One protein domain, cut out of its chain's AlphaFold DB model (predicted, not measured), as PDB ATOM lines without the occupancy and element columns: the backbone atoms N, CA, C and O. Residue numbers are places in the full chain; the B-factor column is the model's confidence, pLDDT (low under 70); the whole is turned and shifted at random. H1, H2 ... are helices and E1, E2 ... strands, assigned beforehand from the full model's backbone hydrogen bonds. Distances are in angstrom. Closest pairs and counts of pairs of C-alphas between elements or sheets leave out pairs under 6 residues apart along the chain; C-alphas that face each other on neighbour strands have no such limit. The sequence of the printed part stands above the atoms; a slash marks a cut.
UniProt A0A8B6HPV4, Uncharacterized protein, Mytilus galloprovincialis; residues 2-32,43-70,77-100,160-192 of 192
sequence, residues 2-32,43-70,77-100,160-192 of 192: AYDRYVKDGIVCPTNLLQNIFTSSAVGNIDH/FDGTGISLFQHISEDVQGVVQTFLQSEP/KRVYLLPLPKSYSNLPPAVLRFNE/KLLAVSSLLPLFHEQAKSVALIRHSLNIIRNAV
ATOM      1  N   ALA A   2     208.061 188.894 209.051       63.12
ATOM      2  CA  ALA A   2     206.697 188.334 208.899       63.12
ATOM      3  C   ALA A   2     206.542 187.428 207.658       63.12
ATOM      4  O   ALA A   2     206.038 186.315 207.751       63.12
ATOM      5  N   TYR A   3     207.052 187.889 206.510       68.56
ATOM      6  CA  TYR A   3     207.074 187.117 205.265       68.56
ATOM      7  C   TYR A   3     207.945 185.859 205.375       68.56
ATOM      8  O   TYR A   3     207.518 184.783 204.979       68.56
ATOM      9  N   ASP A   4     209.134 185.962 205.977       71.12
ATOM     10  CA  ASP A   4     210.006 184.803 206.197       71.12
ATOM     11  C   ASP A   4     209.347 183.765 207.104       71.12
ATOM     12  O   ASP A   4     209.396 182.584 206.793       71.12
ATOM     13  N   ARG A   5     208.677 184.190 208.182       73.69
ATOM     14  CA  ARG A   5     207.926 183.305 209.086       73.69
ATOM     15  C   ARG A   5     206.735 182.658 208.388       73.69
ATOM     16  O   ARG A   5     206.414 181.504 208.645       73.69
ATOM     17  N   TYR A   6     206.100 183.372 207.467       80.88
ATOM     18  CA  TYR A   6     205.034 182.812 206.650       80.88
ATOM     19  C   TYR A   6     205.560 181.765 205.657       80.88
ATOM     20  O   TYR A   6     205.020 180.664 205.588       80.88
ATOM     21  N   VAL A   7     206.628 182.076 204.914       75.56
ATOM     22  CA  VAL A   7     207.172 181.201 203.861       75.56
ATOM     23  C   VAL A   7     207.971 180.027 204.430       75.56
ATOM     24  O   VAL A   7     207.833 178.909 203.941       75.56
ATOM     25  N   LYS A   8     208.814 180.265 205.441       77.31
ATOM     26  CA  LYS A   8     209.700 179.253 206.036       77.31
ATOM     27  C   LYS A   8     209.004 178.462 207.136       77.31
ATOM     28  O   LYS A   8     209.093 177.239 207.140       77.31
ATOM     29  N   ASP A   9     208.289 179.152 208.024       78.06
ATOM     30  CA  ASP A   9     207.744 178.538 209.242       78.06
ATOM     31  C   ASP A   9     206.236 178.241 209.132       78.06
ATOM     32  O   ASP A   9     205.660 177.595 210.007       78.06
ATOM     33  N   GLY A  10     205.570 178.698 208.064       81.06
ATOM     34  CA  GLY A  10     204.128 178.524 207.880       81.06
ATOM     35  C   GLY A  10     203.290 179.260 208.930       81.06
ATOM     36  O   GLY A  10     202.184 178.816 209.247       81.06
ATOM     37  N   ILE A  11     203.818 180.343 209.508       84.19
ATOM     38  CA  ILE A  11     203.161 181.110 210.570       84.19
ATOM     39  C   ILE A  11     202.438 182.318 209.971       84.19
ATOM     40  O   ILE A  11     203.015 183.122 209.241       84.19
ATOM     41  N   VAL A  12     201.165 182.475 210.326       85.75
ATOM     42  CA  VAL A  12     200.371 183.652 209.962       85.75
ATOM     43  C   VAL A  12     200.543 184.718 211.041       85.75
ATOM     44  O   VAL A  12     199.963 184.621 212.119       85.75
ATOM     45  N   CYS A  13     201.344 185.738 210.737       82.25
ATOM     46  CA  CYS A  13     201.574 186.891 211.608       82.25
ATOM     47  C   CYS A  13     201.083 188.171 210.929       82.25
ATOM     48  O   CYS A  13     201.569 188.502 209.842       82.25
ATOM     49  N   PRO A  14     200.179 188.933 211.558       84.50
ATOM     50  CA  PRO A  14     199.842 190.259 211.078       84.50
ATOM     51  C   PRO A  14     201.045 191.196 211.127       84.50
ATOM     52  O   PRO A  14     201.778 191.253 212.115       84.50
ATOM     53  N   THR A  15     201.226 191.964 210.059       81.69
ATOM     54  CA  THR A  15     202.384 192.850 209.887       81.69
ATOM     55  C   THR A  15     202.346 194.077 210.787       81.69
ATOM     56  O   THR A  15     203.371 194.725 210.973       81.69
ATOM     57  N   ASN A  16     201.175 194.420 211.323       85.00
ATOM     58  CA  ASN A  16     200.996 195.573 212.195       85.00
ATOM     59  C   ASN A  16     201.354 195.291 213.661       85.00
ATOM     60  O   ASN A  16     201.443 196.240 214.432       85.00
ATOM     61  N   LEU A  17     201.556 194.027 214.049       86.62
ATOM     62  CA  LEU A  17     201.909 193.664 215.422       86.62
ATOM     63  C   LEU A  17     203.410 193.823 215.680       86.62
ATOM     64  O   LEU A  17     204.248 193.462 214.853       86.62
ATOM     65  N   LEU A  18     203.749 194.313 216.865       86.44
ATOM     66  CA  LEU A  18     205.114 194.521 217.341       86.44
ATOM     67  C   LEU A  18     205.613 193.296 218.116       86.44
ATOM     68  O   LEU A  18     204.823 192.566 218.709       86.44
ATOM     69  N   GLN A  19     206.921 193.061 218.139       83.56
ATOM     70  CA  GLN A  19     207.505 192.026 219.001       83.56
ATOM     71  C   GLN A  19     207.722 192.545 220.426       83.56
ATOM     72  O   GLN A  19     207.921 193.746 220.627       83.56
ATOM     73  N   ASN A  20     207.740 191.622 221.396       84.62
ATOM     74  CA  ASN A  20     207.979 191.887 222.822       84.62
ATOM     75  C   ASN A  20     206.949 192.824 223.478       84.62
ATOM     76  O   ASN A  20     207.263 193.511 224.446       84.62
ATOM     77  N   ILE A  21     205.716 192.837 222.964       89.38
ATOM     78  CA  ILE A  21     204.587 193.542 223.574       89.38
ATOM     79  C   ILE A  21     203.644 192.536 224.224       89.38
ATOM     80  O   ILE A  21     203.296 191.509 223.634       89.38
ATOM     81  N   PHE A  22     203.181 192.863 225.432       90.19
ATOM     82  CA  PHE A  22     202.129 192.102 226.087       90.19
ATOM     83  C   PHE A  22     200.877 192.065 225.198       90.19
ATOM     84  O   PHE A  22     200.288 193.101 224.876       90.19
ATOM     85  N   THR A  23     200.486 190.857 224.790       91.19
ATOM     86  CA  THR A  23     199.389 190.638 223.849       91.19
ATOM     87  C   THR A  23     198.295 189.809 224.505       91.19
ATOM     88  O   THR A  23     198.538 188.698 224.969       91.19
ATOM     89  N   SER A  24     197.073 190.334 224.512       94.31
ATOM     90  CA  SER A  24     195.869 189.565 224.835       94.31
ATOM     91  C   SER A  24     195.179 189.115 223.553       94.31
ATOM     92  O   SER A  24     195.182 189.844 222.562       94.31
ATOM     93  N   SER A  25     194.538 187.952 223.574       94.19
ATOM     94  CA  SER A  25     193.816 187.409 222.424       94.19
ATOM     95  C   SER A  25     192.379 187.047 222.778       94.19
ATOM     96  O   SER A  25     192.129 186.545 223.872       94.19
ATOM     97  N   ALA A  26     191.459 187.218 221.834       93.88
ATOM     98  CA  ALA A  26     190.084 186.745 221.936       93.88
ATOM     99  C   ALA A  26     189.798 185.735 220.822       93.88
ATOM    100  O   ALA A  26     190.058 186.009 219.653       93.88
ATOM    101  N   VAL A  27     189.249 184.580 221.196       93.81
ATOM    102  CA  VAL A  27     188.764 183.557 220.264       93.81
ATOM    103  C   VAL A  27     187.257 183.479 220.434       93.81
ATOM    104  O   VAL A  27     186.778 183.237 221.542       93.81
ATOM    105  N   GLY A  28     186.508 183.711 219.362       90.94
ATOM    106  CA  GLY A  28     185.052 183.747 219.440       90.94
ATOM    107  C   GLY A  28     184.387 183.518 218.094       90.94
ATOM    108  O   GLY A  28     184.952 183.835 217.046       90.94
ATOM    109  N   ASN A  29     183.177 182.965 218.140       88.69
ATOM    110  CA  ASN A  29     182.312 182.901 216.967       88.69
ATOM    111  C   ASN A  29     181.944 184.327 216.554       88.69
ATOM    112  O   ASN A  29     181.641 185.161 217.413       88.69
ATOM    113  N   ILE A  30     181.942 184.595 215.255       84.00
ATOM    114  CA  ILE A  30     181.346 185.818 214.727       84.00
ATOM    115  C   ILE A  30     179.830 185.637 214.819       84.00
ATOM    116  O   ILE A  30     179.292 184.646 214.334       84.00
ATOM    117  N   ASP A  31     179.173 186.543 215.542       68.50
ATOM    118  CA  ASP A  31     177.765 186.406 215.904       68.50
ATOM    119  C   ASP A  31     176.852 186.410 214.670       68.50
ATOM    120  O   ASP A  31     177.002 187.230 213.758       68.50
ATOM    121  N   HIS A  32     175.882 185.502 214.691       61.94
ATOM    122  CA  HIS A  32     174.794 185.415 213.735       61.94
ATOM    123  C   HIS A  32     173.537 185.958 214.411       61.94
ATOM    124  O   HIS A  32     173.052 185.376 215.380       61.94
ATOM    125  N   PHE A  43     178.149 182.407 206.513       58.28
ATOM    126  CA  PHE A  43     179.524 182.032 206.857       58.28
ATOM    127  C   PHE A  43     179.778 182.353 208.339       58.28
ATOM    128  O   PHE A  43     180.256 183.434 208.682       58.28
ATOM    129  N   ASP A  44     179.430 181.418 209.223       67.88
ATOM    130  CA  ASP A  44     179.532 181.580 210.680       67.88
ATOM    131  C   ASP A  44     180.896 181.096 211.184       67.88
ATOM    132  O   ASP A  44     181.036 180.028 211.785       67.88
ATOM    133  N   GLY A  45     181.933 181.866 210.863       82.19
ATOM    134  CA  GLY A  45     183.302 181.520 211.218       82.19
ATOM    135  C   GLY A  45     183.705 181.879 212.652       82.19
ATOM    136  O   GLY A  45     183.082 182.705 213.324       82.19
ATOM    137  N   THR A  46     184.818 181.305 213.106       89.94
ATOM    138  CA  THR A  46     185.513 181.733 214.330       89.94
ATOM    139  C   THR A  46     186.636 182.701 213.987       89.94
ATOM    140  O   THR A  46     187.490 182.413 213.143       89.94
ATOM    141  N   GLY A  47     186.652 183.839 214.677       92.06
ATOM    142  CA  GLY A  47     187.728 184.822 214.613       92.06
ATOM    143  C   GLY A  47     188.725 184.661 215.761       92.06
ATOM    144  O   GLY A  47     188.352 184.293 216.878       92.06
ATOM    145  N   ILE A  48     189.991 184.980 215.483       94.25
ATOM    146  CA  ILE A  48     191.032 185.177 216.500       94.25
ATOM    147  C   ILE A  48     191.488 186.632 216.423       94.25
ATOM    148  O   ILE A  48     192.162 187.025 215.468       94.25
ATOM    149  N   SER A  49     191.135 187.419 217.432       94.56
ATOM    150  CA  SER A  49     191.551 188.816 217.564       94.56
ATOM    151  C   SER A  49     192.745 188.919 218.506       94.56
ATOM    152  O   SER A  49     192.725 188.347 219.593       94.56
ATOM    153  N   LEU A  50     193.770 189.664 218.110       94.44
ATOM    154  CA  LEU A  50     194.969 189.956 218.892       94.44
ATOM    155  C   LEU A  50     194.961 191.439 219.281       94.44
ATOM    156  O   LEU A  50     194.650 192.283 218.442       94.44
ATOM    157  N   PHE A  51     195.308 191.753 220.530       93.62
ATOM    158  CA  PHE A  51     195.357 193.114 221.075       93.62
ATOM    159  C   PHE A  51     196.660 193.329 221.844       93.62
ATOM    160  O   PHE A  51     196.911 192.655 222.844       93.62
ATOM    161  N   GLN A  52     197.466 194.277 221.385       91.88
ATOM    162  CA  GLN A  52     198.744 194.650 221.976       91.88
ATOM    163  C   GLN A  52     198.612 195.899 222.835       91.88
ATOM    164  O   GLN A  52     198.121 196.930 222.372       91.88
ATOM    165  N   HIS A  53     199.085 195.798 224.076       89.06
ATOM    166  CA  HIS A  53     199.013 196.865 225.070       89.06
ATOM    167  C   HIS A  53     200.371 197.559 225.167       89.06
ATOM    168  O   HIS A  53     201.272 197.080 225.852       89.06
ATOM    169  N   ILE A  54     200.523 198.661 224.431       85.31
ATOM    170  CA  ILE A  54     201.763 199.447 224.385       85.31
ATOM    171  C   ILE A  54     201.822 200.372 225.606       85.31
ATOM    172  O   ILE A  54     200.820 200.992 225.968       85.31
ATOM    173  N   SER A  55     203.000 200.490 226.215       81.44
ATOM    174  CA  SER A  55     203.300 201.470 227.263       81.44
ATOM    175  C   SER A  55     204.460 202.373 226.840       81.44
ATOM    176  O   SER A  55     205.205 202.047 225.917       81.44
ATOM    177  N   GLU A  56     204.630 203.516 227.511       75.19
ATOM    178  CA  GLU A  56     205.749 204.433 227.237       75.19
ATOM    179  C   GLU A  56     207.114 203.753 227.457       75.19
ATOM    180  O   GLU A  56     208.050 203.994 226.697       75.19
ATOM    181  N   ASP A  57     207.191 202.836 228.427       76.19
ATOM    182  CA  ASP A  57     208.401 202.080 228.770       76.19
ATOM    183  C   ASP A  57     208.711 200.938 227.785       76.19
ATOM    184  O   ASP A  57     209.851 200.480 227.700       76.19
ATOM    185  N   VAL A  58     207.707 200.452 227.043       74.12
ATOM    186  CA  VAL A  58     207.836 199.295 226.147       74.12
ATOM    187  C   VAL A  58     207.204 199.614 224.793       74.12
ATOM    188  O   VAL A  58     206.046 199.302 224.524       74.12
ATOM    189  N   GLN A  59     208.003 200.212 223.907       70.69
ATOM    190  CA  GLN A  59     207.575 200.582 222.551       70.69
ATOM    191  C   GLN A  59     207.567 199.404 221.559       70.69
ATOM    192  O   GLN A  59     206.995 199.524 220.481       70.69
ATOM    193  N   GLY A  60     208.155 198.259 221.925       76.31
ATOM    194  CA  GLY A  60     208.213 197.062 221.081       76.31
ATOM    195  C   GLY A  60     209.155 197.205 219.883       76.31
ATOM    196  O   GLY A  60     209.753 198.254 219.650       76.31
ATOM    197  N   VAL A  61     209.315 196.124 219.117       79.56
ATOM    198  CA  VAL A  61     210.148 196.121 217.901       79.56
ATOM    199  C   VAL A  61     209.264 195.939 216.674       79.56
ATOM    200  O   VAL A  61     208.515 194.963 216.577       79.56
ATOM    201  N   VAL A  62     209.362 196.872 215.722       75.81
ATOM    202  CA  VAL A  62     208.675 196.777 214.428       75.81
ATOM    203  C   VAL A  62     209.179 195.549 213.679       75.81
ATOM    204  O   VAL A  62     210.384 195.350 213.520       75.81
ATOM    205  N   GLN A  63     208.257 194.734 213.173       65.62
ATOM    206  CA  GLN A  63     208.624 193.601 212.334       65.62
ATOM    207  C   GLN A  63     209.242 194.110 211.027       65.62
ATOM    208  O   GLN A  63     208.559 194.698 210.190       65.62
ATOM    209  N   THR A  64     210.539 193.870 210.820       56.66
ATOM    210  CA  THR A  64     211.206 194.250 209.569       56.66
ATOM    211  C   THR A  64     210.609 193.456 208.408       56.66
ATOM    212  O   THR A  64     210.671 192.217 208.366       56.66
ATOM    213  N   PHE A  65     210.022 194.175 207.456       57.75
ATOM    214  CA  PHE A  65     209.596 193.623 206.184       57.75
ATOM    215  C   PHE A  65     210.784 193.669 205.224       57.75
ATOM    216  O   PHE A  65     211.307 194.741 204.931       57.75
ATOM    217  N   LEU A  66     211.217 192.508 204.735       46.56
ATOM    218  CA  LEU A  66     211.946 192.487 203.478       46.56
ATOM    219  C   LEU A  66     210.869 192.687 202.418       46.56
ATOM    220  O   LEU A  66     210.071 191.781 202.182       46.56
ATOM    221  N   GLN A  67     210.805 193.883 201.828       43.00
ATOM    222  CA  GLN A  67     210.198 194.020 200.510       43.00
ATOM    223  C   GLN A  67     210.993 193.097 199.595       43.00
ATOM    224  O   GLN A  67     212.036 193.469 199.069       43.00
ATOM    225  N   SER A  68     210.531 191.863 199.432       40.81
ATOM    226  CA  SER A  68     210.884 191.108 198.249       40.81
ATOM    227  C   SER A  68     210.189 191.816 197.085       40.81
ATOM    228  O   SER A  68     209.047 191.506 196.741       40.81
ATOM    229  N   GLU A  69     210.845 192.817 196.502       44.56
ATOM    230  CA  GLU A  69     210.629 193.073 195.085       44.56
ATOM    231  C   GLU A  69     211.105 191.809 194.346       44.56
ATOM    232  O   GLU A  69     212.238 191.378 194.570       44.56
ATOM    233  N   PRO A  70     210.236 191.136 193.566       44.03
ATOM    234  CA  PRO A  70     209.268 191.755 192.672       44.03
ATOM    235  C   PRO A  70     207.846 191.174 192.825       44.03
ATOM    236  O   PRO A  70     207.535 190.105 192.308       44.03
ATOM    237  N   LYS A  77     196.188 193.957 187.845       44.31
ATOM    238  CA  LYS A  77     195.538 194.245 189.139       44.31
ATOM    239  C   LYS A  77     195.013 192.968 189.824       44.31
ATOM    240  O   LYS A  77     193.836 192.872 190.164       44.31
ATOM    241  N   ARG A  78     195.854 191.952 189.990       43.12
ATOM    242  CA  ARG A  78     195.567 190.741 190.751       43.12
ATOM    243  C   ARG A  78     196.633 190.636 191.823       43.12
ATOM    244  O   ARG A  78     197.748 190.200 191.564       43.12
ATOM    245  N   VAL A  79     196.275 191.077 193.025       50.59
ATOM    246  CA  VAL A  79     197.004 190.714 194.238       50.59
ATOM    247  C   VAL A  79     196.971 189.187 194.296       50.59
ATOM    248  O   VAL A  79     195.903 188.605 194.474       50.59
ATOM    249  N   TYR A  80     198.105 188.531 194.049       52.94
ATOM    250  CA  TYR A  80     198.223 187.089 194.236       52.94
ATOM    251  C   TYR A  80     198.071 186.806 195.732       52.94
ATOM    252  O   TYR A  80     199.002 186.988 196.512       52.94
ATOM    253  N   LEU A  81     196.864 186.418 196.143       61.59
ATOM    254  CA  LEU A  81     196.596 185.942 197.492       61.59
ATOM    255  C   LEU A  81     197.312 184.599 197.654       61.59
ATOM    256  O   LEU A  81     196.913 183.601 197.052       61.59
ATOM    257  N   LEU A  82     198.396 184.583 198.432       72.12
ATOM    258  CA  LEU A  82     199.047 183.336 198.820       72.12
ATOM    259  C   LEU A  82     198.049 182.500 199.643       72.12
ATOM    260  O   LEU A  82     197.403 183.042 200.547       72.12
ATOM    261  N   PRO A  83     197.883 181.201 199.337       82.75
ATOM    262  CA  PRO A  83     196.982 180.343 200.093       82.75
ATOM    263  C   PRO A  83     197.487 180.202 201.527       82.75
ATOM    264  O   PRO A  83     198.690 180.099 201.754       82.75
ATOM    265  N   LEU A  84     196.576 180.163 202.500       86.94
ATOM    266  CA  LEU A  84     196.958 180.000 203.900       86.94
ATOM    267  C   LEU A  84     197.800 178.723 204.103       86.94
ATOM    268  O   LEU A  84     197.509 177.690 203.488       86.94
ATOM    269  N   PRO A  85     198.833 178.766 204.966       89.69
ATOM    270  CA  PRO A  85     199.629 177.594 205.284       89.69
ATOM    271  C   PRO A  85     198.747 176.457 205.798       89.69
ATOM    272  O   PRO A  85     197.832 176.672 206.594       89.69
ATOM    273  N   LYS A  86     199.061 175.218 205.407       88.75
ATOM    274  CA  LYS A  86     198.331 174.030 205.885       88.75
ATOM    275  C   LYS A  86     198.364 173.908 207.411       88.75
ATOM    276  O   LYS A  86     197.388 173.463 207.995       88.75
ATOM    277  N   SER A  87     199.459 174.328 208.045       89.06
ATOM    278  CA  SER A  87     199.607 174.419 209.505       89.06
ATOM    279  C   SER A  87     198.597 175.363 210.158       89.06
ATOM    280  O   SER A  87     198.258 175.163 211.319       89.06
ATOM    281  N   TYR A  88     198.121 176.376 209.432       90.81
ATOM    282  CA  TYR A  88     197.086 177.289 209.896       90.81
ATOM    283  C   TYR A  88     195.691 176.727 209.613       90.81
ATOM    284  O   TYR A  88     194.867 176.677 210.517       90.81
ATOM    285  N   SER A  89     195.419 176.285 208.383       88.75
ATOM    286  CA  SER A  89     194.066 175.889 207.965       88.75
ATOM    287  C   SER A  89     193.633 174.499 208.433       88.75
ATOM    288  O   SER A  89     192.440 174.269 208.600       88.75
ATOM    289  N   ASN A  90     194.563 173.563 208.638       90.38
ATOM    290  CA  ASN A  90     194.210 172.205 209.042       90.38
ATOM    291  C   ASN A  90     194.065 172.119 210.558       90.38
ATOM    292  O   ASN A  90     195.044 172.262 211.291       90.38
ATOM    293  N   LEU A  91     192.857 171.798 211.011       88.75
ATOM    294  CA  LEU A  91     192.561 171.547 212.413       88.75
ATOM    295  C   LEU A  91     192.777 170.068 212.750       88.75
ATOM    296  O   LEU A  91     191.974 169.225 212.340       88.75
ATOM    297  N   PRO A  92     193.842 169.712 213.492       88.81
ATOM    298  CA  PRO A  92     194.022 168.337 213.925       88.81
ATOM    299  C   PRO A  92     192.908 167.956 214.916       88.81
ATOM    300  O   PRO A  92     192.584 168.753 215.803       88.81
ATOM    301  N   PRO A  93     192.344 166.736 214.830       88.81
ATOM    302  CA  PRO A  93     191.392 166.256 215.821       88.81
ATOM    303  C   PRO A  93     191.980 166.342 217.232       88.81
ATOM    304  O   PRO A  93     193.111 165.914 217.481       88.81
ATOM    305  N   ALA A  94     191.206 166.874 218.172       87.44
ATOM    306  CA  ALA A  94     191.580 166.920 219.575       87.44
ATOM    307  C   ALA A  94     190.415 166.451 220.440       87.44
ATOM    308  O   ALA A  94     189.264 166.814 220.212       87.44
ATOM    309  N   VAL A  95     190.750 165.662 221.455       83.69
ATOM    310  CA  VAL A  95     189.814 165.147 222.450       83.69
ATOM    311  C   VAL A  95     190.350 165.553 223.817       83.69
ATOM    312  O   VAL A  95     191.538 165.361 224.092       83.69
ATOM    313  N   LEU A  96     189.491 166.127 224.660       79.31
ATOM    314  CA  LEU A  96     189.806 166.304 226.076       79.31
ATOM    315  C   LEU A  96     189.838 164.914 226.706       79.31
ATOM    316  O   LEU A  96     188.829 164.215 226.716       79.31
ATOM    317  N   ARG A  97     191.018 164.484 227.164       73.94
ATOM    318  CA  ARG A  97     191.190 163.149 227.758       73.94
ATOM    319  C   ARG A  97     190.547 163.032 229.141       73.94
ATOM    320  O   ARG A  97     190.224 161.925 229.548       73.94
ATOM    321  N   PHE A  98     190.339 164.158 229.821       71.88
ATOM    322  CA  PHE A  98     189.758 164.229 231.155       71.88
ATOM    323  C   PHE A  98     188.811 165.428 231.234       71.88
ATOM    324  O   PHE A  98     189.107 166.488 230.681       71.88
ATOM    325  N   ASN A  99     187.685 165.258 231.929       66.44
ATOM    326  CA  ASN A  99     186.809 166.374 232.304       66.44
ATOM    327  C   ASN A  99     187.405 167.211 233.447       66.44
ATOM    328  O   ASN A  99     186.943 168.320 233.699       66.44
ATOM    329  N   GLU A 100     188.445 166.695 234.103       70.12
ATOM    330  CA  GLU A 100     189.200 167.363 235.152       70.12
ATOM    331  C   GLU A 100     190.647 167.497 234.667       70.12
ATOM    332  O   GLU A 100     191.337 166.488 234.520       70.12
ATOM    333  N   LYS A 160     197.101 207.718 226.716       65.31
ATOM    334  CA  LYS A 160     196.638 206.350 226.511       65.31
ATOM    335  C   LYS A 160     197.050 205.982 225.101       65.31
ATOM    336  O   LYS A 160     196.407 206.389 224.135       65.31
ATOM    337  N   LEU A 161     198.148 205.245 224.995       75.75
ATOM    338  CA  LEU A 161     198.563 204.668 223.732       75.75
ATOM    339  C   LEU A 161     197.453 203.725 223.269       75.75
ATOM    340  O   LEU A 161     196.951 202.895 224.032       75.75
ATOM    341  N   LEU A 162     197.016 203.909 222.025       81.75
ATOM    342  CA  LEU A 162     195.993 203.062 221.439       81.75
ATOM    343  C   LEU A 162     196.532 201.637 221.331       81.75
ATOM    344  O   LEU A 162     197.640 201.417 220.842       81.75
ATOM    345  N   ALA A 163     195.727 200.672 221.770       86.00
ATOM    346  CA  ALA A 163     196.054 199.271 221.589       86.00
ATOM    347  C   ALA A 163     196.114 198.947 220.092       86.00
ATOM    348  O   ALA A 163     195.209 199.305 219.330       86.00
ATOM    349  N   VAL A 164     197.162 198.243 219.673       90.12
ATOM    350  CA  VAL A 164     197.260 197.747 218.299       90.12
ATOM    351  C   VAL A 164     196.466 196.455 218.219       90.12
ATOM    352  O   VAL A 164     196.727 195.511 218.963       90.12
ATOM    353  N   SER A 165     195.479 196.411 217.329       92.44
ATOM    354  CA  SER A 165     194.626 195.243 217.144       92.44
ATOM    355  C   SER A 165     194.821 194.604 215.776       92.44
ATOM    356  O   SER A 165     195.182 195.260 214.797       92.44
ATOM    357  N   SER A 166     194.601 193.296 215.701       92.19
ATOM    358  CA  SER A 166     194.592 192.570 214.436       92.19
ATOM    359  C   SER A 166     193.662 191.366 214.492       92.19
ATOM    360  O   SER A 166     193.527 190.740 215.540       92.19
ATOM    361  N   LEU A 167     193.027 191.042 213.366       92.25
ATOM    362  CA  LEU A 167     192.161 189.876 213.211       92.25
ATOM    363  C   LEU A 167     192.841 188.882 212.274       92.25
ATOM    364  O   LEU A 167     193.194 189.228 211.144       92.25
ATOM    365  N   LEU A 168     193.025 187.650 212.740       92.06
ATOM    366  CA  LEU A 168     193.564 186.578 211.911       92.06
ATOM    367  C   LEU A 168     192.498 186.029 210.942       92.06
ATOM    368  O   LEU A 168     191.299 186.174 211.201       92.06
ATOM    369  N   PRO A 169     192.910 185.372 209.840       91.25
ATOM    370  CA  PRO A 169     191.987 184.730 208.911       91.25
ATOM    371  C   PRO A 169     191.013 183.773 209.610       91.25
ATOM    372  O   PRO A 169     191.400 183.014 210.498       91.25
ATOM    373  N   LEU A 170     189.750 183.812 209.190       91.31
ATOM    374  CA  LEU A 170     188.652 183.117 209.860       91.31
ATOM    375  C   LEU A 170     188.725 181.594 209.692       91.31
ATOM    376  O   LEU A 170     189.126 181.086 208.643       91.31
ATOM    377  N   PHE A 171     188.271 180.885 210.721       89.88
ATOM    378  CA  PHE A 171     188.015 179.444 210.698       89.88
ATOM    379  C   PHE A 171     186.552 179.174 210.377       89.88
ATOM    380  O   PHE A 171     185.707 179.991 210.723       89.88
ATOM    381  N   HIS A 172     186.241 178.036 209.762       86.88
ATOM    382  CA  HIS A 172     184.846 177.641 209.509       86.88
ATOM    383  C   HIS A 172     184.226 176.952 210.732       86.88
ATOM    384  O   HIS A 172     183.013 176.834 210.871       86.88
ATOM    385  N   GLU A 173     185.076 176.447 211.614       86.38
ATOM    386  CA  GLU A 173     184.719 175.694 212.795       86.38
ATOM    387  C   GLU A 173     184.300 176.632 213.926       86.38
ATOM    388  O   GLU A 173     184.748 177.772 214.008       86.38
ATOM    389  N   GLN A 174     183.462 176.139 214.839       85.38
ATOM    390  CA  GLN A 174     182.968 176.917 215.978       85.38
ATOM    391  C   GLN A 174     183.934 176.884 217.171       85.38
ATOM    392  O   GLN A 174     184.465 175.825 217.524       85.38
ATOM    393  N   ALA A 175     184.050 178.009 217.880       85.50
ATOM    394  CA  ALA A 175     184.881 178.222 219.071       85.50
ATOM    395  C   ALA A 175     184.547 177.303 220.258       85.50
ATOM    396  O   ALA A 175     185.319 177.210 221.204       85.50
ATOM    397  N   LYS A 176     183.429 176.573 220.214       85.25
ATOM    398  CA  LYS A 176     183.098 175.543 221.213       85.25
ATOM    399  C   LYS A 176     183.885 174.236 221.033       85.25
ATOM    400  O   LYS A 176     183.854 173.378 221.910       85.25
ATOM    401  N   SER A 177     184.543 174.045 219.886       87.44
ATOM    402  CA  SER A 177     185.315 172.836 219.595       87.44
ATOM    403  C   SER A 177     186.648 172.834 220.343       87.44
ATOM    404  O   SER A 177     187.438 173.769 220.230       87.44
ATOM    405  N   VAL A 178     186.946 171.731 221.033       89.81
ATOM    406  CA  VAL A 178     188.240 171.496 221.700       89.81
ATOM    407  C   VAL A 178     189.401 171.597 220.711       89.81
ATOM    408  O   VAL A 178     190.437 172.182 221.027       89.81
ATOM    409  N   ALA A 179     189.228 171.033 219.512       91.81
ATOM    410  CA  ALA A 179     190.229 171.094 218.453       91.81
ATOM    411  C   ALA A 179     190.522 172.540 218.060       91.81
ATOM    412  O   ALA A 179     191.689 172.914 217.972       91.81
ATOM    413  N   LEU A 180     189.476 173.359 217.919       92.44
ATOM    414  CA  LEU A 180     189.638 174.757 217.555       92.44
ATOM    415  C   LEU A 180     190.308 175.557 218.665       92.44
ATOM    416  O   LEU A 180     191.295 176.215 218.386       92.44
ATOM    417  N   ILE A 181     189.866 175.439 219.920       92.81
ATOM    418  CA  ILE A 181     190.502 176.158 221.034       92.81
ATOM    419  C   ILE A 181     191.983 175.788 221.167       92.81
ATOM    420  O   ILE A 181     192.837 176.673 221.248       92.81
ATOM    421  N   ARG A 182     192.315 174.491 221.129       92.44
ATOM    422  CA  ARG A 182     193.711 174.034 221.182       92.44
ATOM    423  C   ARG A 182     194.531 174.596 220.020       92.44
ATOM    424  O   ARG A 182     195.669 175.019 220.217       92.44
ATOM    425  N   HIS A 183     193.967 174.585 218.818       94.00
ATOM    426  CA  HIS A 183     194.624 175.101 217.622       94.00
ATOM    427  C   HIS A 183     194.813 176.615 217.671       94.00
ATOM    428  O   HIS A 183     195.914 177.099 217.421       94.00
ATOM    429  N   SER A 184     193.783 177.358 218.080       93.50
ATOM    430  CA  SER A 184     193.835 178.803 218.264       93.50
ATOM    431  C   SER A 184     194.926 179.195 219.254       93.50
ATOM    432  O   SER A 184     195.693 180.102 218.956       93.50
ATOM    433  N   LEU A 185     195.072 178.485 220.380       93.25
ATOM    434  CA  LEU A 185     196.151 178.743 221.343       93.25
ATOM    435  C   LEU A 185     197.545 178.567 220.725       93.25
ATOM    436  O   LEU A 185     198.427 179.391 220.962       93.25
ATOM    437  N   ASN A 186     197.745 177.535 219.901       93.00
ATOM    438  CA  ASN A 186     199.013 177.333 219.191       93.00
ATOM    439  C   ASN A 186     199.266 178.431 218.150       93.00
ATOM    440  O   ASN A 186     200.389 178.920 218.039       93.00
ATOM    441  N   ILE A 187     198.234 178.838 217.407       92.69
ATOM    442  CA  ILE A 187     198.322 179.943 216.448       92.69
ATOM    443  C   ILE A 187     198.681 181.238 217.162       92.69
ATOM    444  O   ILE A 187     199.604 181.911 216.724       92.69
ATOM    445  N   ILE A 188     197.992 181.568 218.258       92.56
ATOM    446  CA  ILE A 188     198.250 182.774 219.048       92.56
ATOM    447  C   ILE A 188     199.696 182.758 219.533       92.56
ATOM    448  O   ILE A 188     200.419 183.708 219.264       92.56
ATOM    449  N   ARG A 189     200.141 181.655 220.152       90.38
ATOM    450  CA  ARG A 189     201.522 181.484 220.629       90.38
ATOM    451  C   ARG A 189     202.560 181.678 219.527       90.38
ATOM    452  O   ARG A 189     203.638 182.180 219.798       90.38
ATOM    453  N   ASN A 190     202.263 181.230 218.311       88.62
ATOM    454  CA  ASN A 190     203.170 181.404 217.186       88.62
ATOM    455  C   ASN A 190     203.057 182.807 216.581       88.62
ATOM    456  O   ASN A 190     204.027 183.294 216.020       88.62
ATOM    457  N   ALA A 191     201.900 183.461 216.646       85.19
ATOM    458  CA  ALA A 191     201.681 184.752 216.011       85.19
ATOM    459  C   ALA A 191     202.388 185.907 216.738       85.19
ATOM    460  O   ALA A 191     202.790 186.864 216.065       85.19
ATOM    461  N   VAL A 192     202.538 185.808 218.065       82.25
ATOM    462  CA  VAL A 192     203.049 186.869 218.957       82.25
ATOM    463  C   VAL A 192     204.397 186.531 219.575       82.25
ATOM    464  O   VAL A 192     204.670 185.331 219.788       82.25
TER     465      VAL A 192
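This is residues 2 to 32, 43 to 70, 77 to 100 and 160 to 192 of the 192 residues of an uncharacterized protein of Mytilus galloprovincialis (UniProt A0A8B6HPV4). With little regular structure, the domain has a two-layer core, helix H3 packed on one face of a small antiparallel sheet, E1 - E2 - E3; H1, H2 and long loops lie around it. The printed part has 116 residues, with 44 in three helices and three strands (H1 E1 E2 H2 E3 H3), class mixed. It is only just compact, close to loose: radius of gyration of the C-alphas 15.9 A, spans 44 by 39 by 29 A.

H1, residues 2 to 9, spans 9.9 A from C-alpha 2 at (206.697, 188.334, 208.899). E1, 23 to 29, and E2, 46 to 52, each span 20.0 A. H2 is 86 to 89, E3 164 to 167. H3, 178 to 191, spans 19.7 A, ending at (201.681, 184.752, 216.011).

Inner strand E2 is antiparallel to E1 (N 26 and O 49, 2.8 A) and E3 (N 50 and O 166, 2.8 A). H3 is over E1 and E2 at a height over the sheet of 9.8 A; its closest C-alphas to E1 are Ser 184 and Val 27, 7.2 A. H2 is close but not clearly touching H3, C-alphas 88 and 187 being 7.2 A apart. H1 is apart from H2 and H3. Every O i to N i+4 pair of H1 and H3 is within hydrogen-bond range; H2 is too short for one.

Cuts leave C-alpha gaps of 9.0 A (32 to 43), 14.4 A (70 to 77) and 40.6 A (100 to 160). The link H1 to E1 is long. pLDDT is under 70 in 21 residues, among them 63 to 70.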